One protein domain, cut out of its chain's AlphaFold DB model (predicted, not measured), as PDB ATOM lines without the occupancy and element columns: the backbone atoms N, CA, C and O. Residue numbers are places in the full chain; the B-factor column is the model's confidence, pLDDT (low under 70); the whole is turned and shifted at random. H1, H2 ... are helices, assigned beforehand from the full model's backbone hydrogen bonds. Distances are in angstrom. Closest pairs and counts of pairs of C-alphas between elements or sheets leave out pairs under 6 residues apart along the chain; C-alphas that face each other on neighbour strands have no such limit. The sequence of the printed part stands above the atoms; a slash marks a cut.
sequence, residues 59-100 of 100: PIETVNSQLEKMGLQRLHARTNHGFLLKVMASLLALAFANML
ATOM      1  N   PRO A  59     -27.792  42.028 -43.405       88.88
ATOM      2  CA  PRO A  59     -28.509  42.604 -42.264       88.88
ATOM      3  C   PRO A  59     -29.941  43.057 -42.587       88.88
ATOM      4  O   PRO A  59     -30.852  42.801 -41.800       88.88
ATOM      5  N   ILE A  60     -30.157  43.700 -43.741       87.38
ATOM      6  CA  ILE A  60     -31.487  44.150 -44.183       87.38
ATOM      7  C   ILE A  60     -32.428  42.952 -44.381       87.38
ATOM      8  O   ILE A  60     -33.548  42.967 -43.872       87.38
ATOM      9  N   GLU A  61     -31.981  41.906 -45.082       88.94
ATOM     10  CA  GLU A  61     -32.764  40.684 -45.313       88.94
ATOM     11  C   GLU A  61     -33.093  39.969 -43.991       88.94
ATOM     12  O   GLU A  61     -34.233  39.541 -43.786       88.94
ATOM     13  N   THR A  62     -32.135  39.893 -43.059       92.62
ATOM     14  CA  THR A  62     -32.339  39.305 -41.727       92.62
ATOM     15  C   THR A  62     -33.400  40.062 -40.933       92.62
ATOM     16  O   THR A  62     -34.366  39.446 -40.479       92.62
ATOM     17  N   VAL A  63     -33.265  41.387 -40.806       92.00
ATOM     18  CA  VAL A  63     -34.234  42.225 -40.083       92.00
ATOM     19  C   VAL A  63     -35.617  42.124 -40.724       92.00
ATOM     20  O   VAL A  63     -36.610  41.966 -40.016       92.00
ATOM     21  N   ASN A  64     -35.700  42.142 -42.058       90.62
ATOM     22  CA  ASN A  64     -36.976  42.009 -42.755       90.62
ATOM     23  C   ASN A  64     -37.639  40.647 -42.475       90.62
ATOM     24  O   ASN A  64     -38.814  40.601 -42.119       90.62
ATOM     25  N   SER A  65     -36.882  39.544 -42.529       93.25
ATOM     26  CA  SER A  65     -37.397  38.206 -42.190       93.25
ATOM     27  C   SER A  65     -37.867  38.109 -40.733       93.25
ATOM     28  O   SER A  65     -38.889  37.483 -40.445       93.25
ATOM     29  N   GLN A  66     -37.156  38.742 -39.796       95.25
ATOM     30  CA  GLN A  66     -37.578  38.802 -38.396       95.25
ATOM     31  C   GLN A  66     -38.899  39.571 -38.245       95.25
ATOM     32  O   GLN A  66     -39.817  39.073 -37.595       95.25
ATOM     33  N   LEU A  67     -39.043  40.729 -38.895       94.19
ATOM     34  CA  LEU A  67     -40.286  41.508 -38.876       94.19
ATOM     35  C   LEU A  67     -41.463  40.746 -39.505       94.19
ATOM     36  O   LEU A  67     -42.582  40.794 -38.987       94.19
ATOM     37  N   GLU A  68     -41.229  39.995 -40.582       93.75
ATOM     38  CA  GLU A  68     -42.239  39.109 -41.171       93.75
ATOM     39  C   GLU A  68     -42.696  38.030 -40.183       93.75
ATOM     40  O   GLU A  68     -43.901  37.829 -40.005       93.75
ATOM     41  N   LYS A  69     -41.754  37.392 -39.476       94.88
ATOM     42  CA  LYS A  69     -42.055  36.410 -38.420       94.88
ATOM     43  C   LYS A  69     -42.794  37.034 -37.236       94.88
ATOM     44  O   LYS A  69     -43.669  36.388 -36.668       94.88
ATOM     45  N   MET A  70     -42.517  38.300 -36.916       94.81
ATOM     46  CA  MET A  70     -43.284  39.086 -35.940       94.81
ATOM     47  C   MET A  70     -44.686  39.472 -36.442       94.81
ATOM     48  O   MET A  70     -45.480  40.034 -35.692       94.81
ATOM     49  N   GLY A  71     -45.020  39.164 -37.698       94.50
ATOM     50  CA  GLY A  71     -46.353  39.360 -38.254       94.50
ATOM     51  C   GLY A  71     -46.645  40.793 -38.686       94.50
ATOM     52  O   GLY A  71     -47.819  41.154 -38.769       94.50
ATOM     53  N   LEU A  72     -45.619  41.596 -39.001       92.81
ATOM     54  CA  LEU A  72     -45.785  43.015 -39.349       92.81
ATOM     55  C   LEU A  72     -46.787  43.238 -40.501       92.81
ATOM     56  O   LEU A  72     -47.577  44.179 -40.479       92.81
ATOM     57  N   GLN A  73     -46.803  42.330 -41.483       89.31
ATOM     58  CA  GLN A  73     -47.705  42.375 -42.644       89.31
ATOM     59  C   GLN A  73     -49.185  42.136 -42.290       89.31
ATOM     60  O   GLN A  73     -50.068  42.451 -43.080       89.31
ATOM     61  N   ARG A  74     -49.467  41.576 -41.108       93.56
ATOM     62  CA  ARG A  74     -50.818  41.241 -40.627       93.56
ATOM     63  C   ARG A  74     -51.259  42.142 -39.470       93.56
ATOM     64  O   ARG A  74     -52.194  41.808 -38.743       93.56
ATOM     65  N   LEU A  75     -50.591  43.282 -39.276       93.88
ATOM     66  CA  LEU A  75     -50.953  44.240 -38.238       93.88
ATOM     67  C   LEU A  75     -52.336  44.833 -38.501       93.88
ATOM     68  O   LEU A  75     -52.539  45.632 -39.410       93.88
ATOM     69  N   HIS A  76     -53.285  44.491 -37.637       94.25
ATOM     70  CA  HIS A  76     -54.609  45.093 -37.662       94.25
ATOM     71  C   HIS A  76     -54.629  46.391 -36.846       94.25
ATOM     72  O   HIS A  76     -54.349  46.375 -35.644       94.25
ATOM     73  N   ALA A  77     -55.013  47.514 -37.448       95.69
ATOM     74  CA  ALA A  77     -55.247  48.771 -36.742       95.69
ATOM     75  C   ALA A  77     -56.395  49.549 -37.389       95.69
ATOM     76  O   ALA A  77     -56.512  49.591 -38.608       95.69
ATOM     77  N   ARG A  78     -57.232  50.189 -36.563       96.25
ATOM     78  CA  ARG A  78     -58.375  50.991 -37.038       96.25
ATOM     79  C   ARG A  78     -57.978  52.384 -37.528       96.25
ATOM     80  O   ARG A  78     -58.744  53.020 -38.238       96.25
ATOM     81  N   THR A  79     -56.811  52.878 -37.116       96.69
ATOM     82  CA  THR A  79     -56.318  54.219 -37.451       96.69
ATOM     83  C   THR A  79     -54.860  54.152 -37.888       96.69
ATOM     84  O   THR A  79     -54.106  53.295 -37.420       96.69
ATOM     85  N   ASN A  80     -54.436  55.104 -38.722       92.56
ATOM     86  CA  ASN A  80     -53.036  55.227 -39.145       92.56
ATOM     87  C   ASN A  80     -52.089  55.428 -37.953       92.56
ATOM     88  O   ASN A  80     -50.992  54.879 -37.941       92.56
ATOM     89  N   HIS A  81     -52.528  56.156 -36.921       93.19
ATOM     90  CA  HIS A  81     -51.763  56.319 -35.683       93.19
ATOM     91  C   HIS A  81     -51.609  54.994 -34.926       93.19
ATOM     92  O   HIS A  81     -50.514  54.670 -34.479       93.19
ATOM     93  N   GLY A  82     -52.679  54.199 -34.824       95.25
ATOM     94  CA  GLY A  82     -52.615  52.875 -34.209       95.25
ATOM     95  C   GLY A  82     -51.740  51.902 -35.002       95.25
ATOM     96  O   GLY A  82     -51.012  51.114 -34.407       95.25
ATOM     97  N   PHE A  83     -51.773  51.978 -36.336       93.38
ATOM     98  CA  PHE A  83     -50.876  51.212 -37.199       93.38
ATOM     99  C   PHE A  83     -49.418  51.602 -36.946       93.38
ATOM    100  O   PHE A  83     -48.593  50.740 -36.656       93.38
ATOM    101  N   LEU A  84     -49.126  52.905 -36.969       92.12
ATOM    102  CA  LEU A  84     -47.792  53.435 -36.721       92.12
ATOM    103  C   LEU A  84     -47.256  53.012 -35.349       92.12
ATOM    104  O   LEU A  84     -46.131  52.534 -35.264       92.12
ATOM    105  N   LEU A  85     -48.062  53.135 -34.291       95.25
ATOM    106  CA  LEU A  85     -47.670  52.726 -32.942       95.25
ATOM    107  C   LEU A  85     -47.255  51.250 -32.903       95.25
ATOM    108  O   LEU A  85     -46.226  50.918 -32.319       95.25
ATOM    109  N   LYS A  86     -48.025  50.372 -33.555       95.88
ATOM    110  CA  LYS A  86     -47.716  48.939 -33.620       95.88
ATOM    111  C   LYS A  86     -46.427  48.665 -34.386       95.88
ATOM    112  O   LYS A  86     -45.602  47.900 -33.904       95.88
ATOM    113  N   VAL A  87     -46.229  49.325 -35.527       94.31
ATOM    114  CA  VAL A  87     -44.984  49.218 -36.303       94.31
ATOM    115  C   VAL A  87     -43.784  49.660 -35.464       94.31
ATOM    116  O   VAL A  87     -42.804  48.926 -35.370       94.31
ATOM    117  N   MET A  88     -43.868  50.820 -34.807       94.12
ATOM    118  CA  MET A  88     -42.781  51.341 -33.971       94.12
ATOM    119  C   MET A  88     -42.483  50.426 -32.780       94.12
ATOM    120  O   MET A  88     -41.316  50.182 -32.484       94.12
ATOM    121  N   ALA A  89     -43.513  49.875 -32.130       95.19
ATOM    122  CA  ALA A  89     -43.342  48.922 -31.037       95.19
ATOM    123  C   ALA A  89     -42.628  47.641 -31.498       95.19
ATOM    124  O   ALA A  89     -41.709  47.180 -30.824       95.19
ATOM    125  N   SER A  90     -42.994  47.092 -32.662       95.50
ATOM    126  CA  SER A  90     -42.313  45.927 -33.238       95.50
ATOM    127  C   SER A  90     -40.855  46.222 -33.597       95.50
ATOM    128  O   SER A  90     -39.988  45.408 -33.293       95.50
ATOM    129  N   LEU A  91     -40.565  47.384 -34.196       93.62
ATOM    130  CA  LEU A  91     -39.190  47.796 -34.505       93.62
ATOM    131  C   LEU A  91     -38.343  47.946 -33.236       93.62
ATOM    132  O   LEU A  91     -37.214  47.468 -33.198       93.62
ATOM    133  N   LEU A  92     -38.896  48.572 -32.194       94.69
ATOM    134  CA  LEU A  92     -38.212  48.746 -30.914       94.69
ATOM    135  C   LEU A  92     -37.938  47.396 -30.240       94.69
ATOM    136  O   LEU A  92     -36.820  47.146 -29.800       94.69
ATOM    137  N   ALA A  93     -38.938  46.511 -30.201       95.69
ATOM    138  CA  ALA A  93     -38.785  45.169 -29.649       95.69
ATOM    139  C   ALA A  93     -37.703  44.374 -30.394       95.69
ATOM    140  O   ALA A  93     -36.869  43.731 -29.759       95.69
ATOM    141  N   LEU A  94     -37.673  44.462 -31.727       95.25
ATOM    142  CA  LEU A  94     -36.650  43.799 -32.527       95.25
ATOM    143  C   LEU A  94     -35.249  44.379 -32.288       95.25
ATOM    144  O   LEU A  94     -34.284  43.624 -32.224       95.25
ATOM    145  N   ALA A  95     -35.134  45.700 -32.132       93.12
ATOM    146  CA  ALA A  95     -33.859  46.349 -31.840       93.12
ATOM    147  C   ALA A  95     -33.253  45.824 -30.531       93.12
ATOM    148  O   ALA A  95     -32.082  45.455 -30.513       93.12
ATOM    149  N   PHE A  96     -34.057  45.711 -29.469       95.25
ATOM    150  CA  PHE A  96     -33.602  45.125 -28.205       95.25
ATOM    151  C   PHE A  96     -33.300  43.628 -28.319       95.25
ATOM    152  O   PHE A  96     -32.296  43.177 -27.781       95.25
ATOM    153  N   ALA A  97     -34.120  42.867 -29.049       92.88
ATOM    154  CA  ALA A  97     -33.899  41.434 -29.247       92.88
ATOM    155  C   ALA A  97     -32.612  41.116 -30.026       92.88
ATOM    156  O   ALA A  97     -32.051  40.047 -29.838       92.88
ATOM    157  N   ASN A  98     -32.155  42.026 -30.890       91.19
ATOM    158  CA  ASN A  98     -30.905  41.883 -31.642       91.19
ATOM    159  C   ASN A  98     -29.681  42.483 -30.915       91.19
ATOM    160  O   ASN A  98     -28.562  42.319 -31.397       91.19
ATOM    161  N   MET A  99     -29.879  43.230 -29.819       84.12
ATOM    162  CA  MET A  99     -28.803  43.792 -28.984       84.12
ATOM    163  C   MET A  99     -28.378  42.862 -27.838       84.12
ATOM    164  O   MET A  99     -27.260  43.005 -27.343       84.12
ATOM    165  N   LEU A 100     -29.277  41.977 -27.401       52.62
ATOM    166  CA  LEU A 100     -29.041  40.922 -26.410       52.62
ATOM    167  C   LEU A 100     -28.534  39.646 -27.092       52.62
ATOM    168  O   LEU A 100     -27.698  38.963 -26.464       52.62
TER     169      LEU A 100
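AT A GLANCE: This is residues 59 to 100 of the 100 residues of the protein "Tnp_DDE_dom domain-containing protein" of Anaerolineae bacterium (UniProt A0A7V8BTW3). A short helix, H1, crosses one side of a long helix, H2, steeply, and the link of residues 70 to 79 runs out to the start of H2, where the chain folds back. H2 makes the length of this elongated shape. The printed part has 42 residues with two named helices, H1 then H2, and no named strand; the class is all helix. It is only just compact, close to loose, with a radius of gyration of the C-alphas of 10.8 A and spans of 31 by 16 by 13 A.

HOW THE PARTS SIT: H1, residues 59 to 69, and H2, residues 80 to 99, touch, and H2 touches H1 with residues 90 to 94 alone. Their closest C-alphas, those of Leu 67 and Ser 90, are 7.4 A apart. The helices run opposite ways at a steep tilt of 60 degrees. In H1 and H2 every O i to N i+4 pair is within hydrogen-bond range.

IN THESE COORDINATES: H1 begins at C-alpha 59 (-28.509, 42.604, -42.264) and is 15.4 A long. H2 is 28.7 A long and ends at C-alpha 99 (-28.803, 43.792, -28.984).

THE WHOLE: The C-alphas farthest apart, those of Arg 78 and Leu 100, are 32.8 A apart. The printed part has no cut, and H1 to H2 is a short link. Mean pLDDT of the printed part is 92.3; residue 100, the chain's last, is under 70.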